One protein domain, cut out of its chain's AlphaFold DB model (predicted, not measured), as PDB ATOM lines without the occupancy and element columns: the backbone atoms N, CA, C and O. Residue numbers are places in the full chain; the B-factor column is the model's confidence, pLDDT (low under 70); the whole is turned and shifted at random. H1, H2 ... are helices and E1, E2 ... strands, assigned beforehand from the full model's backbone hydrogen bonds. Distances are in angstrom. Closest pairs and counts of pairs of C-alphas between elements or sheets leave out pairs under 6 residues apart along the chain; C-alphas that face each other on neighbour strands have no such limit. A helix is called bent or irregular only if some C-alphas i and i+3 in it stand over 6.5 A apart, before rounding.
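AT A GLANCE: This is residues 14 to 127 of the 142 residues of an uncharacterized protein of Strawberry lethal yellows phytoplasma (CPA) str. NZSb11 (UniProt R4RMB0). Helix H4 lies in the middle, with a small three-stranded sheet at its first end and H5 and H6 meeting it near its last. H4 crosses H3, the longest helix, steeply; H2 lies close to H4 and grazes the sheet's E1 edge, and H1 lies far out, touching no helix. The printed part has 114 residues, with six named helices and three named strands in the order E1 H1 H2 H3 E2 E3 H4 H5 H6; the sheet, E1 E3 E2, is mixed, and the class is mostly helix. The whole is compact, with a radius of gyration of the C-alphas of 13.8 A, and rounded, spanning 36 by 30 by 23 A.

IN THESE COORDINATES: E1 is residues 16 to 18, 6.8 A long, beginning at C-alpha 16 (41.815, -41.032, 22.798). H1, residues 25 to 31, spans 11.1 A and is only just irregular: C-alphas 26 and 29 are 6.8 A apart. H2, residues 38 to 44, spans 9.9 A. H3, residues 48 to 64, spans 24.8 A and is irregular, with C-alphas 49 and 52 7.2 A apart. E2, residues 73 to 76, spans 10.6 A, and E3, residues 84 to 88, 11.7 A. H4, residues 90 to 100, spans 15.2 A from C-alpha 90 (42.431, -35.103, 15.149). H5, residues 110 to 118, spans 12.1 A, and H6, residues 122 to 127, spans 9.1 A, ending at C-alpha 127 (41.351, -54.804, 15.136).

HOW THE PARTS SIT: H4 is the hub. It touches H3, which touches it with residues 54 to 58 alone, at a steep tilt of 65 degrees, the same way, with the C-alphas of Met 58 and Ala 95 closest at 5.6 A. It touches H5 at a steep tilt of 56 degrees, closest at the C-alphas of Leu 99 and Ala 116, 5.0 A. It touches H6, closest at the C-alphas of Asn 100 and Leu 123, 7.0 A. H4 and H2 are on the sheet but only graze it, with residues 90 to 97 and 38 to 42. E1 and E3 are parallel, with N 17 and O 84 at 2.8 A. E2 and E3 form an antiparallel hairpin, with N 85 and O 75 at 2.8 A. Every O i to N i+4 pair is within hydrogen-bond range in H2, H4, H5 and H6; H3 has 11 of 13, and H1 0 of 3, with 1 of 4 O i to N i+3 pairs.

THE WHOLE: The C-alphas farthest apart, of Asn 32 and Lys 125, are 39.9 A apart. The printed part has no cut and no long link. The mean pLDDT of the printed part is 84.7; residues 25 to 33, 68 and 121 to 127 are under 70.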
ATOM      1  N   SER A  14      38.712 -45.580  22.919       89.94
ATOM      2  CA  SER A  14      38.019 -44.887  24.013       89.94
ATOM      3  C   SER A  14      38.939 -44.045  24.903       89.94
ATOM      4  O   SER A  14      38.457 -43.146  25.582       89.94
ATOM      5  N   GLN A  15      40.247 -44.316  24.898       91.75
ATOM      6  CA  GLN A  15      41.235 -43.543  25.653       91.75
ATOM      7  C   GLN A  15      41.676 -42.282  24.907       91.75
ATOM      8  O   GLN A  15      42.284 -41.406  25.508       91.75
ATOM      9  N   LEU A  16      41.405 -42.177  23.605       92.75
ATOM     10  CA  LEU A  16      41.815 -41.032  22.798       92.75
ATOM     11  C   LEU A  16      40.711 -39.976  22.757       92.75
ATOM     12  O   LEU A  16      39.554 -40.292  22.466       92.75
ATOM     13  N   ILE A  17      41.089 -38.721  22.978       93.06
ATOM     14  CA  ILE A  17      40.200 -37.557  22.949       93.06
ATOM     15  C   ILE A  17      40.606 -36.645  21.789       93.06
ATOM     16  O   ILE A  17      41.781 -36.291  21.645       93.06
ATOM     17  N   VAL A  18      39.632 -36.253  20.966       92.69
ATOM     18  CA  VAL A  18      39.800 -35.199  19.962       92.69
ATOM     19  C   VAL A  18      40.026 -33.880  20.688       92.69
ATOM     20  O   VAL A  18      39.220 -33.469  21.520       92.69
ATOM     21  N   ASN A  19      41.124 -33.203  20.367       89.44
ATOM     22  CA  ASN A  19      41.447 -31.942  21.011       89.44
ATOM     23  C   ASN A  19      40.448 -30.860  20.601       89.44
ATOM     24  O   ASN A  19      40.377 -30.510  19.430       89.44
ATOM     25  N   LYS A  20      39.678 -30.349  21.564       86.50
ATOM     26  CA  LYS A  20      38.670 -29.303  21.347       86.50
ATOM     27  C   LYS A  20      39.277 -27.914  21.152       86.50
ATOM     28  O   LYS A  20      38.720 -27.116  20.409       86.50
ATOM     29  N   GLU A  21      40.425 -27.655  21.770       80.94
ATOM     30  CA  GLU A  21      41.128 -26.372  21.679       80.94
ATOM     31  C   GLU A  21      41.849 -26.257  20.344       80.94
ATOM     32  O   GLU A  21      41.754 -25.241  19.684       80.94
ATOM     33  N   HIS A  22      42.490 -27.335  19.889       80.44
ATOM     34  CA  HIS A  22      43.253 -27.347  18.640       80.44
ATOM     35  C   HIS A  22      42.807 -28.480  17.712       80.44
ATOM     36  O   HIS A  22      43.611 -29.275  17.215       80.44
ATOM     37  N   TYR A  23      41.500 -28.566  17.452       75.56
ATOM     38  CA  TYR A  23      40.943 -29.643  16.625       75.56
ATOM     39  C   TYR A  23      41.488 -29.595  15.192       75.56
ATOM     40  O   TYR A  23      41.716 -30.636  14.570       75.56
ATOM     41  N   ARG A  24      41.751 -28.389  14.664       74.88
ATOM     42  CA  ARG A  24      42.339 -28.179  13.340       74.88
ATOM     43  C   ARG A  24      43.156 -26.888  13.286       74.88
ATOM     44  O   ARG A  24      42.605 -25.809  13.090       74.88
ATOM     45  N   HIS A  25      44.483 -27.022  13.318       67.38
ATOM     46  CA  HIS A  25      45.437 -25.900  13.281       67.38
ATOM     47  C   HIS A  25      45.239 -24.891  12.131       67.38
ATOM     48  O   HIS A  25      45.675 -23.748  12.243       67.38
ATOM     49  N   SER A  26      44.604 -25.292  11.021       60.47
ATOM     50  CA  SER A  26      44.332 -24.403   9.883       60.47
ATOM     51  C   SER A  26      43.110 -23.494  10.063       60.47
ATOM     52  O   SER A  26      42.998 -22.523   9.328       60.47
ATOM     53  N   LEU A  27      42.178 -23.822  10.968       57.12
ATOM     54  CA  LEU A  27      40.936 -23.060  11.194       57.12
ATOM     55  C   LEU A  27      40.956 -22.287  12.519       57.12
ATOM     56  O   LEU A  27      40.337 -21.235  12.638       57.12
ATOM     57  N   ASP A  28      41.667 -22.827  13.502       54.94
ATOM     58  CA  ASP A  28      41.653 -22.352  14.883       54.94
ATOM     59  C   ASP A  28      42.220 -20.932  15.047       54.94
ATOM     60  O   ASP A  28      41.724 -20.131  15.830       54.94
ATOM     61  N   ARG A  29      43.185 -20.565  14.194       51.00
ATOM     62  CA  ARG A  29      43.841 -19.249  14.217       51.00
ATOM     63  C   ARG A  29      42.927 -18.055  13.910       51.00
ATOM     64  O   ARG A  29      43.345 -16.933  14.159       51.00
ATOM     65  N   TYR A  30      41.737 -18.274  13.343       50.62
ATOM     66  CA  TYR A  30      40.895 -17.192  12.811       50.62
ATOM     67  C   TYR A  30      39.539 -17.027  13.499       50.62
ATOM     68  O   TYR A  30      38.900 -15.997  13.313       50.62
ATOM     69  N   LEU A  31      39.072 -18.015  14.267       60.00
ATOM     70  CA  LEU A  31      37.683 -18.030  14.737       60.00
ATOM     71  C   LEU A  31      37.504 -17.669  16.217       60.00
ATOM     72  O   LEU A  31      36.360 -17.450  16.604       60.00
ATOM     73  N   ASN A  32      38.571 -17.621  17.038       55.78
ATOM     74  CA  ASN A  32      38.513 -17.406  18.503       55.78
ATOM     75  C   ASN A  32      37.381 -18.196  19.194       55.78
ATOM     76  O   ASN A  32      36.826 -17.788  20.214       55.78
ATOM     77  N   LYS A  33      36.989 -19.330  18.605       65.06
ATOM     78  CA  LYS A  33      35.828 -20.094  19.029       65.06
ATOM     79  C   LYS A  33      36.317 -21.272  19.838       65.06
ATOM     80  O   LYS A  33      36.639 -22.320  19.284       65.06
ATOM     81  N   HIS A  34      36.333 -21.086  21.149       70.00
ATOM     82  CA  HIS A  34      36.552 -22.175  22.083       70.00
ATOM     83  C   HIS A  34      35.394 -23.166  21.969       70.00
ATOM     84  O   HIS A  34      34.237 -22.829  22.227       70.00
ATOM     85  N   LEU A  35      35.705 -24.385  21.536       83.31
ATOM     86  CA  LEU A  35      34.755 -25.489  21.569       83.31
ATOM     87  C   LEU A  35      34.666 -26.001  23.006       83.31
ATOM     88  O   LEU A  35      35.682 -26.185  23.680       83.31
ATOM     89  N   THR A  36      33.450 -26.230  23.486       83.81
ATOM     90  CA  THR A  36      33.225 -26.526  24.906       83.81
ATOM     91  C   THR A  36      33.585 -27.973  25.242       83.81
ATOM     92  O   THR A  36      34.137 -28.262  26.311       83.81
ATOM     93  N   ASN A  37      33.352 -28.889  24.300       90.00
ATOM     94  CA  ASN A  37      33.471 -30.327  24.501       90.00
ATOM     95  C   ASN A  37      33.985 -31.068  23.249       90.00
ATOM     96  O   ASN A  37      34.102 -30.510  22.158       90.00
ATOM     97  N   GLU A  38      34.314 -32.353  23.421       92.44
ATOM     98  CA  GLU A  38      34.819 -33.205  22.337       92.44
ATOM     99  C   GLU A  38      33.791 -33.394  21.207       92.44
ATOM    100  O   GLU A  38      34.154 -33.421  20.029       92.44
ATOM    101  N   LEU A  39      32.507 -33.522  21.552       93.38
ATOM    102  CA  LEU A  39      31.444 -33.753  20.577       93.38
ATOM    103  C   LEU A  39      31.345 -32.583  19.595       93.38
ATOM    104  O   LEU A  39      31.290 -32.812  18.390       93.38
ATOM    105  N   GLU A  40      31.417 -31.345  20.082       91.44
ATOM    106  CA  GLU A  40      31.467 -30.155  19.230       91.44
ATOM    107  C   GLU A  40      32.666 -30.191  18.275       91.44
ATOM    108  O   GLU A  40      32.515 -29.917  17.084       91.44
ATOM    109  N   ALA A  41      33.845 -30.600  18.751       91.19
ATOM    110  CA  ALA A  41      35.035 -30.743  17.908       91.19
ATOM    111  C   ALA A  41      34.862 -31.802  16.814       91.19
ATOM    112  O   ALA A  41      35.269 -31.599  15.667       91.19
ATOM    113  N   ILE A  42      34.208 -32.918  17.135       93.56
ATOM    114  CA  ILE A  42      33.854 -33.956  16.163       93.56
ATOM    115  C   ILE A  42      32.850 -33.420  15.136       93.56
ATOM    116  O   ILE A  42      33.046 -33.587  13.928       93.56
ATOM    117  N   GLN A  43      31.806 -32.735  15.596       92.56
ATOM    118  CA  GLN A  43      30.766 -32.166  14.742       92.56
ATOM    119  C   GLN A  43      31.322 -31.068  13.827       92.56
ATOM    120  O   GLN A  43      30.946 -31.017  12.658       92.56
ATOM    121  N   LYS A  44      32.320 -30.293  14.270       90.62
ATOM    122  CA  LYS A  44      33.016 -29.306  13.429       90.62
ATOM    123  C   LYS A  44      33.741 -29.890  12.224       90.62
ATOM    124  O   LYS A  44      33.860 -29.232  11.187       90.62
ATOM    125  N   PHE A  45      34.185 -31.142  12.288       91.31
ATOM    126  CA  PHE A  45      34.692 -31.826  11.096       91.31
ATOM    127  C   PHE A  45      33.588 -32.233  10.112       91.31
ATOM    128  O   PHE A  45      33.894 -32.530   8.954       91.31
ATOM    129  N   CYS A  46      32.332 -32.257  10.555       91.81
ATOM    130  CA  CYS A  46      31.174 -32.571   9.728       91.81
ATOM    131  C   CYS A  46      30.602 -31.337   9.007       91.81
ATOM    132  O   CYS A  46      29.872 -31.516   8.031       91.81
ATOM    133  N   ASP A  47      30.965 -30.120   9.432       90.69
ATOM    134  CA  ASP A  47      30.582 -28.863   8.776       90.69
ATOM    135  C   ASP A  47      30.907 -28.879   7.273       90.69
ATOM    136  O   ASP A  47      31.838 -29.557   6.824       90.69
ATOM    137  N   LYS A  48      30.142 -28.112   6.485       85.38
ATOM    138  CA  LYS A  48      30.195 -28.112   5.009       85.38
ATOM    139  C   LYS A  48      31.622 -27.976   4.460       85.38
ATOM    140  O   LYS A  48      31.994 -28.736   3.567       85.38
ATOM    141  N   ASP A  49      32.431 -27.106   5.059       84.88
ATOM    142  CA  ASP A  49      33.811 -26.835   4.629       84.88
ATOM    143  C   ASP A  49      34.752 -28.033   4.839       84.88
ATOM    144  O   ASP A  49      35.703 -28.259   4.089       84.88
ATOM    145  N   ASN A  50      34.477 -28.851   5.857       87.25
ATOM    146  CA  ASN A  50      35.312 -29.986   6.238       87.25
ATOM    147  C   ASN A  50      34.787 -31.324   5.705       87.25
ATOM    148  O   ASN A  50      35.587 -32.251   5.497       87.25
ATOM    149  N   GLN A  51      33.482 -31.407   5.433       90.25
ATOM    150  CA  GLN A  51      32.748 -32.622   5.090       90.25
ATOM    151  C   GLN A  51      33.403 -33.410   3.954       90.25
ATOM    152  O   GLN A  51      33.566 -34.626   4.071       90.25
ATOM    153  N   TYR A  52      33.815 -32.746   2.871       91.62
ATOM    154  CA  TYR A  52      34.453 -33.424   1.738       91.62
ATOM    155  C   TYR A  52      35.761 -34.115   2.147       91.62
ATOM    156  O   TYR A  52      35.975 -35.294   1.850       91.62
ATOM    157  N   THR A  53      36.623 -33.404   2.881       92.38
ATOM    158  CA  THR A  53      37.925 -33.940   3.306       92.38
ATOM    159  C   THR A  53      37.785 -35.067   4.325       92.38
ATOM    160  O   THR A  53      38.535 -36.043   4.259       92.38
ATOM    161  N   LEU A  54      36.808 -34.963   5.233       94.50
ATOM    162  CA  LEU A  54      36.497 -36.012   6.197       94.50
ATOM    163  C   LEU A  54      35.966 -37.259   5.485       94.50
ATOM    164  O   LEU A  54      36.493 -38.351   5.688       94.50
ATOM    165  N   LEU A  55      34.986 -37.102   4.592       94.75
ATOM    166  CA  LEU A  55      34.382 -38.220   3.874       94.75
ATOM    167  C   LEU A  55      35.400 -38.939   2.975       94.75
ATOM    168  O   LEU A  55      35.412 -40.168   2.922       94.75
ATOM    169  N   LYS A  56      36.296 -38.197   2.306       95.00
ATOM    170  CA  LYS A  56      37.405 -38.779   1.528       95.00
ATOM    171  C   LYS A  56      38.324 -39.628   2.410       95.00
ATOM    172  O   LYS A  56      38.715 -40.723   2.009       95.00
ATOM    173  N   LEU A  57      38.640 -39.151   3.614       93.75
ATOM    174  CA  LEU A  57      39.451 -39.900   4.572       93.75
ATOM    175  C   LEU A  57      38.727 -41.157   5.069       93.75
ATOM    176  O   LEU A  57      39.326 -42.226   5.070       93.75
ATOM    177  N   MET A  58      37.445 -41.050   5.429       94.06
ATOM    178  CA  MET A  58      36.632 -42.196   5.848       94.06
ATOM    179  C   MET A  58      36.565 -43.270   4.758       94.06
ATOM    180  O   MET A  58      36.775 -44.441   5.051       94.06
ATOM    181  N   LYS A  59      36.343 -42.874   3.496       93.75
ATOM    182  CA  LYS A  59      36.375 -43.790   2.346       93.75
ATOM    183  C   LYS A  59      37.721 -44.497   2.224       93.75
ATOM    184  O   LYS A  59      37.750 -45.713   2.109       93.75
ATOM    185  N   SER A  60      38.825 -43.754   2.314       91.88
ATOM    186  CA  SER A  60      40.169 -44.343   2.257       91.88
ATOM    187  C   SER A  60      40.422 -45.330   3.401       91.88
ATOM    188  O   SER A  60      40.956 -46.406   3.156       91.88
ATOM    189  N   ILE A  61      39.986 -45.014   4.626       90.69
ATOM    190  CA  ILE A  61      40.092 -45.923   5.780       90.69
ATOM    191  C   ILE A  61      39.259 -47.190   5.561       90.69
ATOM    192  O   ILE A  61      39.717 -48.283   5.878       90.69
ATOM    193  N   VAL A  62      38.049 -47.064   5.014       90.25
ATOM    194  CA  VAL A  62      37.182 -48.212   4.719       90.25
ATOM    195  C   VAL A  62      37.784 -49.105   3.630       90.25
ATOM    196  O   VAL A  62      37.770 -50.323   3.778       90.25
ATOM    197  N   SER A  63      38.329 -48.516   2.564       89.56
ATOM    198  CA  SER A  63      38.888 -49.259   1.430       89.56
ATOM    199  C   SER A  63      40.258 -49.874   1.718       89.56
ATOM    200  O   SER A  63      40.515 -50.997   1.304       89.56
ATOM    201  N   ASN A  64      41.131 -49.155   2.428       87.31
ATOM    202  CA  ASN A  64      42.545 -49.519   2.588       87.31
ATOM    203  C   ASN A  64      42.913 -49.942   4.018       87.31
ATOM    204  O   ASN A  64      44.064 -50.282   4.288       87.31
ATOM    205  N   GLY A  65      41.966 -49.871   4.953       83.38
ATOM    206  CA  GLY A  65      42.231 -50.015   6.377       83.38
ATOM    207  C   GLY A  65      42.879 -48.772   6.996       83.38
ATOM    208  O   GLY A  65      43.154 -47.755   6.350       83.38
ATOM    209  N   PHE A  66      43.123 -48.842   8.304       80.38
ATOM    210  CA  PHE A  66      43.802 -47.771   9.025       80.38
ATOM    211  C   PHE A  66      45.319 -47.822   8.781       80.38
ATOM    212  O   PHE A  66      45.964 -48.857   8.956       80.38
ATOM    213  N   CYS A  67      45.912 -46.692   8.386       76.56
ATOM    214  CA  CYS A  67      47.333 -46.630   8.051       76.56
ATOM    215  C   CYS A  67      48.221 -46.763   9.301       76.56
ATOM    216  O   CYS A  67      48.399 -45.800  10.046       76.56
ATOM    217  N   LYS A  68      48.853 -47.932   9.473       67.62
ATOM    218  CA  LYS A  68      49.737 -48.259  10.612       67.62
ATOM    219  C   LYS A  68      50.994 -47.384  10.722       67.62
ATOM    220  O   LYS A  68      51.578 -47.300  11.792       67.62
ATOM    221  N   ARG A  69      51.410 -46.717   9.637       71.06
ATOM    222  CA  ARG A  69      52.605 -45.846   9.614       71.06
ATOM    223  C   ARG A  69      52.352 -44.431  10.136       71.06
ATOM    224  O   ARG A  69      53.303 -43.694  10.367       71.06
ATOM    225  N   LYS A  70      51.089 -44.020  10.284       79.75
ATOM    226  CA  LYS A  70      50.734 -42.671  10.737       79.75
ATOM    227  C   LYS A  70      50.228 -42.729  12.174       79.75
ATOM    228  O   LYS A  70      49.032 -42.906  12.405       79.75
ATOM    229  N   TYR A  71      51.137 -42.540  13.123       85.25
ATOM    230  CA  TYR A  71      50.827 -42.494  14.552       85.25
ATOM    231  C   TYR A  71      50.034 -41.234  14.932       85.25
ATOM    232  O   TYR A  71      49.983 -40.258  14.171       85.25
ATOM    233  N   PHE A  72      49.367 -41.285  16.084       89.75
ATOM    234  CA  PHE A  72      48.809 -40.103  16.740       89.75
ATOM    235  C   PHE A  72      49.879 -39.500  17.643       89.75
ATOM    236  O   PHE A  72      50.550 -40.235  18.368       89.75
ATOM    237  N   ILE A  73      50.021 -38.178  17.611       89.94
ATOM    238  CA  ILE A  73      50.810 -37.465  18.618       89.94
ATOM    239  C   ILE A  73      49.847 -37.114  19.736       89.94
ATOM    240  O   ILE A  73      48.806 -36.512  19.476       89.94
ATOM    241  N   ILE A  74      50.172 -37.519  20.958       91.44
ATOM    242  CA  ILE A  74      49.270 -37.408  22.100       91.44
ATOM    243  C   ILE A  74      49.983 -36.841  23.322       91.44
ATOM    244  O   ILE A  74      51.202 -36.945  23.453       91.44
ATOM    245  N   THR A  75      49.194 -36.292  24.236       89.81
ATOM    246  CA  THR A  75      49.603 -35.969  25.603       89.81
ATOM    247  C   THR A  75      48.591 -36.556  26.577       89.81
ATOM    248  O   THR A  75      47.439 -36.772  26.205       89.81
ATOM    249  N   LYS A  76      48.995 -36.838  27.818       89.69
ATOM    250  CA  LYS A  76      48.018 -37.170  28.863       89.69
ATOM    251  C   LYS A  76      47.082 -35.980  29.062       89.69
ATOM    252  O   LYS A  76      47.551 -34.845  29.066       89.69
ATOM    253  N   GLU A  77      45.787 -36.253  29.204       84.00
ATOM    254  CA  GLU A  77      44.787 -35.216  29.493       84.00
ATOM    255  C   GLU A  77      45.033 -34.608  30.879       84.00
ATOM    256  O   GLU A  77      45.110 -33.396  31.007       84.00
ATOM    257  N   ASN A  78      45.233 -35.463  31.886       84.44
ATOM    258  CA  ASN A  78      45.577 -35.104  33.260       84.44
ATOM    259  C   ASN A  78      46.532 -36.159  33.838       84.44
ATOM    260  O   ASN A  78      46.547 -37.301  33.372       84.44
ATOM    261  N   SER A  79      47.288 -35.824  34.889       78.38
ATOM    262  CA  SER A  79      48.255 -36.745  35.518       78.38
ATOM    263  C   SER A  79      47.639 -38.081  35.959       78.38
ATOM    264  O   SER A  79      48.285 -39.120  35.812       78.38
ATOM    265  N   ASN A  80      46.379 -38.052  36.408       79.38
ATOM    266  CA  ASN A  80      45.638 -39.206  36.933       79.38
ATOM    267  C   ASN A  80      44.607 -39.783  35.940       79.38
ATOM    268  O   ASN A  80      43.817 -40.641  36.319       79.38
ATOM    269  N   SER A  81      44.563 -39.295  34.696       83.25
ATOM    270  CA  SER A  81      43.616 -39.778  33.683       83.25
ATOM    271  C   SER A  81      44.257 -40.856  32.809       83.25
ATOM    272  O   SER A  81      45.384 -40.694  32.336       83.25
ATOM    273  N   ASP A  82      43.499 -41.916  32.522       88.81
ATOM    274  CA  ASP A  82      43.839 -42.927  31.506       88.81
ATOM    275  C   ASP A  82      43.517 -42.465  30.076       88.81
ATOM    276  O   ASP A  82      43.599 -43.248  29.118       88.81
ATOM    277  N   LYS A  83      43.111 -41.200  29.924       91.25
ATOM    278  CA  LYS A  83      42.793 -40.586  28.643       91.25
ATOM    279  C   LYS A  83      43.927 -39.704  28.136       91.25
ATOM    280  O   LYS A  83      44.682 -39.075  28.881       91.25
ATOM    281  N   TYR A  84      44.004 -39.643  26.817       92.25
ATOM    282  CA  TYR A  84      45.048 -38.973  26.072       92.25
ATOM    283  C   TYR A  84      44.432 -38.011  25.064       92.25
ATOM    284  O   TYR A  84      43.623 -38.398  24.218       92.25
ATOM    285  N   LEU A  85      44.860 -36.757  25.132       91.44
ATOM    286  CA  LEU A  85      44.492 -35.709  24.198       91.44
ATOM    287  C   LEU A  85      45.328 -35.835  22.922       91.44
ATOM    288  O   LEU A  85      46.558 -35.910  22.983       91.44
ATOM    289  N   VAL A  86      44.675 -35.837  21.760       91.50
ATOM    290  CA  VAL A  86      45.355 -35.918  20.462       91.50
ATOM    291  C   VAL A  86      45.822 -34.538  19.998       91.50
ATOM    292  O   VAL A  86      45.025 -33.663  19.675       91.50
ATOM    293  N   LEU A  87      47.137 -34.359  19.912       88.75
ATOM    294  CA  LEU A  87      47.774 -33.141  19.411       88.75
ATOM    295  C   LEU A  87      47.866 -33.130  17.878       88.75
ATOM    296  O   LEU A  87      47.595 -32.108  17.262       88.75
ATOM    297  N   ASP A  88      48.178 -34.272  17.252       88.19
ATOM    298  CA  ASP A  88      48.121 -34.430  15.792       88.19
ATOM    299  C   ASP A  88      47.347 -35.684  15.383       88.19
ATOM    300  O   ASP A  88      47.464 -36.763  15.969       88.19
ATOM    301  N   GLY A  89      46.585 -35.540  14.301       89.38
ATOM    302  CA  GLY A  89      45.728 -36.580  13.763       89.38
ATOM    303  C   GLY A  89      44.270 -36.461  14.193       89.38
ATOM    304  O   GLY A  89      43.523 -37.397  13.937       89.38
ATOM    305  N   ASN A  90      43.827 -35.325  14.742       92.69
ATOM    306  CA  ASN A  90      42.431 -35.103  15.149       92.69
ATOM    307  C   ASN A  90      41.418 -35.522  14.072       92.69
ATOM    308  O   ASN A  90      40.542 -36.337  14.334       92.69
ATOM    309  N   ARG A  91      41.615 -35.124  12.806       93.19
ATOM    310  CA  ARG A  91      40.742 -35.555  11.693       93.19
ATOM    311  C   ARG A  91      40.700 -37.080  11.493       93.19
ATOM    312  O   ARG A  91      39.661 -37.619  11.119       93.19
ATOM    313  N   ARG A  92      41.826 -37.778  11.700       92.44
ATOM    314  CA  ARG A  92      41.909 -39.250  11.614       92.44
ATOM    315  C   ARG A  92      41.152 -39.889  12.771       92.44
ATOM    316  O   ARG A  92      40.368 -40.798  12.523       92.44
ATOM    317  N   LEU A  93      41.345 -39.390  13.992       92.88
ATOM    318  CA  LEU A  93      40.614 -39.866  15.162       92.88
ATOM    319  C   LEU A  93      39.106 -39.669  14.970       92.88
ATOM    320  O   LEU A  93      38.352 -40.622  15.130       92.88
ATOM    321  N   THR A  94      38.682 -38.484  14.526       94.38
ATOM    322  CA  THR A  94      37.277 -38.174  14.238       94.38
ATOM    323  C   THR A  94      36.670 -39.137  13.220       94.38
ATOM    324  O   THR A  94      35.598 -39.685  13.459       94.38
ATOM    325  N   ALA A  95      37.367 -39.411  12.110       94.06
ATOM    326  CA  ALA A  95      36.896 -40.368  11.110       94.06
ATOM    327  C   ALA A  95      36.683 -41.773  11.703       94.06
ATOM    328  O   ALA A  95      35.676 -42.415  11.410       94.06
ATOM    329  N   ILE A  96      37.604 -42.240  12.551       92.19
ATOM    330  CA  ILE A  96      37.513 -43.553  13.207       92.19
ATOM    331  C   ILE A  96      36.381 -43.570  14.237       92.19
ATOM    332  O   ILE A  96      35.599 -44.516  14.248       92.19
ATOM    333  N   LYS A  97      36.260 -42.528  15.071       93.06
ATOM    334  CA  LYS A  97      35.184 -42.412  16.063       93.06
ATOM    335  C   LYS A  97      33.811 -42.424  15.396       93.06
ATOM    336  O   LYS A  97      32.963 -43.193  15.826       93.06
ATOM    337  N   ILE A  98      33.626 -41.686  14.301       94.44
ATOM    338  CA  ILE A  98      32.370 -41.681  13.533       94.44
ATOM    339  C   ILE A  98      32.087 -43.043  12.878       94.44
ATOM    340  O   ILE A  98      30.947 -43.498  12.862       94.44
ATOM    341  N   LEU A  99      33.104 -43.706  12.318       92.62
ATOM    342  CA  LEU A  99      32.944 -45.054  11.751       92.62
ATOM    343  C   LEU A  99      32.615 -46.109  12.822       92.62
ATOM    344  O   LEU A  99      32.026 -47.142  12.506       92.62
ATOM    345  N   ASN A 100      33.011 -45.868  14.073       91.56
ATOM    346  CA  ASN A 100      32.669 -46.710  15.212       91.56
ATOM    347  C   ASN A 100      31.256 -46.404  15.742       91.56
ATOM    348  O   ASN A 100      30.462 -47.321  15.946       91.56
ATOM    349  N   ASP A 101      30.930 -45.123  15.906       92.62
ATOM    350  CA  ASP A 101      29.645 -44.627  16.394       92.62
ATOM    351  C   ASP A 101      29.109 -43.491  15.507       92.62
ATOM    352  O   ASP A 101      29.572 -42.347  15.546       92.62
ATOM    353  N   SER A 102      28.087 -43.809  14.708       93.44
ATOM    354  CA  SER A 102      27.439 -42.850  13.813       93.44
ATOM    355  C   SER A 102      26.574 -41.809  14.529       93.44
ATOM    356  O   SER A 102      26.173 -40.833  13.891       93.44
ATOM    357  N   ASN A 103      26.268 -41.992  15.819       94.12
ATOM    358  CA  ASN A 103      25.458 -41.045  16.594       94.12
ATOM    359  C   ASN A 103      26.205 -39.739  16.884       94.12
ATOM    360  O   ASN A 103      25.579 -38.717  17.147       94.12
ATOM    361  N   LEU A 104      27.532 -39.747  16.742       93.81
ATOM    362  CA  LEU A 104      28.373 -38.556  16.846       93.81
ATOM    363  C   LEU A 104      28.162 -37.569  15.682       93.81
ATOM    364  O   LEU A 104      28.606 -36.424  15.752       93.81
ATOM    365  N   VAL A 105      27.518 -38.009  14.594       94.12
ATOM    366  CA  VAL A 105      27.295 -37.191  13.397       94.12
ATOM    367  C   VAL A 105      26.008 -36.376  13.552       94.12
ATOM    368  O   VAL A 105      24.943 -36.964  13.773       94.12
ATOM    369  N   PRO A 106      26.066 -35.048  13.349       93.12
ATOM    370  CA  PRO A 106      24.890 -34.197  13.454       93.12
ATOM    371  C   PRO A 106      23.924 -34.485  12.288       93.12
ATOM    372  O   PRO A 106      24.333 -34.941  11.210       93.12
ATOM    373  N   ASN A 107      22.621 -34.283  12.499       90.00
ATOM    374  CA  ASN A 107      21.569 -34.724  11.568       90.00
ATOM    375  C   ASN A 107      21.634 -34.023  10.198       90.00
ATOM    376  O   ASN A 107      21.246 -34.595   9.176       90.00
ATOM    377  N   GLU A 108      22.191 -32.818  10.162       90.69
ATOM    378  CA  GLU A 108      22.437 -31.994   8.981       90.69
ATOM    379  C   GLU A 108      23.463 -32.657   8.046       90.69
ATOM    380  O   GLU A 108      23.392 -32.540   6.820       90.69
ATOM    381  N   SER A 109      24.386 -33.445   8.603       92.50
ATOM    382  CA  SER A 109      25.460 -34.135   7.884       92.50
ATOM    383  C   SER A 109      25.045 -35.504   7.333       92.50
ATOM    384  O   SER A 109      25.767 -36.501   7.453       92.50
ATOM    385  N   LYS A 110      23.891 -35.555   6.647       92.56
ATOM    386  CA  LYS A 110      23.257 -36.791   6.139       92.56
ATOM    387  C   LYS A 110      24.210 -37.703   5.356       92.56
ATOM    388  O   LYS A 110      24.172 -38.919   5.526       92.56
ATOM    389  N   LYS A 111      25.088 -37.136   4.516       93.69
ATOM    390  CA  LYS A 111      26.057 -37.901   3.702       93.69
ATOM    391  C   LYS A 111      27.059 -38.672   4.565       93.69
ATOM    392  O   LYS A 111      27.280 -39.857   4.323       93.69
ATOM    393  N   ILE A 112      27.639 -38.011   5.570       94.88
ATOM    394  CA  ILE A 112      28.581 -38.634   6.510       94.88
ATOM    395  C   ILE A 112      27.846 -39.683   7.339       94.88
ATOM    396  O   ILE A 112      28.314 -40.815   7.422       94.88
ATOM    397  N   LYS A 113      26.668 -39.342   7.879       95.12
ATOM    398  CA  LYS A 113      25.876 -40.244   8.725       95.12
ATOM    399  C   LYS A 113      25.501 -41.527   7.983       95.12
ATOM    400  O   LYS A 113      25.767 -42.620   8.469       95.12
ATOM    401  N   LYS A 114      24.991 -41.404   6.751       95.00
ATOM    402  CA  LYS A 114      24.666 -42.549   5.884       95.00
ATOM    403  C   LYS A 114      25.895 -43.408   5.584       95.00
ATOM    404  O   LYS A 114      25.804 -44.634   5.602       95.00
ATOM    405  N   PHE A 115      27.039 -42.781   5.309       94.81
ATOM    406  CA  PHE A 115      28.284 -43.508   5.064       94.81
ATOM    407  C   PHE A 115      28.775 -44.243   6.319       94.81
ATOM    408  O   PHE A 115      29.192 -45.394   6.213       94.81
ATOM    409  N   ALA A 116      28.697 -43.606   7.488       93.56
ATOM    410  CA  ALA A 116      29.084 -44.188   8.767       93.56
ATOM    411  C   ALA A 116      28.219 -45.403   9.119       93.56
ATOM    412  O   ALA A 116      28.771 -46.472   9.343       93.56
ATOM    413  N   ILE A 117      26.887 -45.278   9.053       93.25
ATOM    414  CA  ILE A 117      25.941 -46.375   9.330       93.25
ATOM    415  C   ILE A 117      26.219 -47.580   8.422       93.25
ATOM    416  O   ILE A 117      26.340 -48.706   8.894       93.25
ATOM    417  N   ARG A 118      26.389 -47.347   7.113       92.75
ATOM    418  CA  ARG A 118      26.647 -48.423   6.141       92.75
ATOM    419  C   ARG A 118      27.946 -49.186   6.416       92.75
ATOM    420  O   ARG A 118      28.042 -50.357   6.067       92.75
ATOM    421  N   ASN A 119      28.946 -48.516   6.982       90.31
ATOM    422  CA  ASN A 119      30.282 -49.070   7.204       90.31
ATOM    423  C   ASN A 119      30.592 -49.268   8.694       90.31
ATOM    424  O   ASN A 119      31.754 -49.475   9.064       90.31
ATOM    425  N   GLN A 120      29.571 -49.208   9.549       81.06
ATOM    426  CA  GLN A 120      29.727 -49.390  10.980       81.06
ATOM    427  C   GLN A 120      30.272 -50.801  11.235       81.06
ATOM    428  O   GLN A 120      29.894 -51.753  10.556       81.06
ATOM    429  N   LYS A 121      31.192 -50.941  12.198       69.06
ATOM    430  CA  LYS A 121      31.882 -52.206  12.549       69.06
ATOM    431  C   LYS A 121      32.964 -52.695  11.577       69.06
ATOM    432  O   LYS A 121      33.599 -53.706  11.879       69.06
ATOM    433  N   ILE A 122      33.280 -51.984  10.488       67.44
ATOM    434  CA  ILE A 122      34.458 -52.335   9.666       67.44
ATOM    435  C   ILE A 122      35.728 -52.353  10.522       67.44
ATOM    436  O   ILE A 122      36.499 -53.299  10.436       67.44
ATOM    437  N   LEU A 123      35.904 -51.387  11.427       60.22
ATOM    438  CA  LEU A 123      37.080 -51.311  12.303       60.22
ATOM    439  C   LEU A 123      37.233 -52.527  13.234       60.22
ATOM    440  O   LEU A 123      38.362 -52.926  13.505       60.22
ATOM    441  N   LEU A 124      36.134 -53.170  13.649       54.09
ATOM    442  CA  LEU A 124      36.190 -54.398  14.451       54.09
ATOM    443  C   LEU A 124      36.812 -55.558  13.656       54.09
ATOM    444  O   LEU A 124      37.615 -56.300  14.213       54.09
ATOM    445  N   LYS A 125      36.557 -55.663  12.341       50.19
ATOM    446  CA  LYS A 125      37.231 -56.659  11.482       50.19
ATOM    447  C   LYS A 125      38.747 -56.446  11.396       50.19
ATOM    448  O   LYS A 125      39.482 -57.416  11.268       50.19
ATOM    449  N   TRP A 126      39.218 -55.200  11.469       49.41
ATOM    450  CA  TRP A 126      40.644 -54.872  11.332       49.41
ATOM    451  C   TRP A 126      41.415 -54.911  12.658       49.41
ATOM    452  O   TRP A 126      42.611 -55.193  12.644       49.41
ATOM    453  N   ILE A 127      40.753 -54.663  13.794       44.78
ATOM    454  CA  ILE A 127      41.351 -54.804  15.136       44.78
ATOM    455  C   ILE A 127      41.452 -56.288  15.533       44.78
ATOM    456  O   ILE A 127      42.431 -56.678  16.159       44.78
TER     457      ILE A 127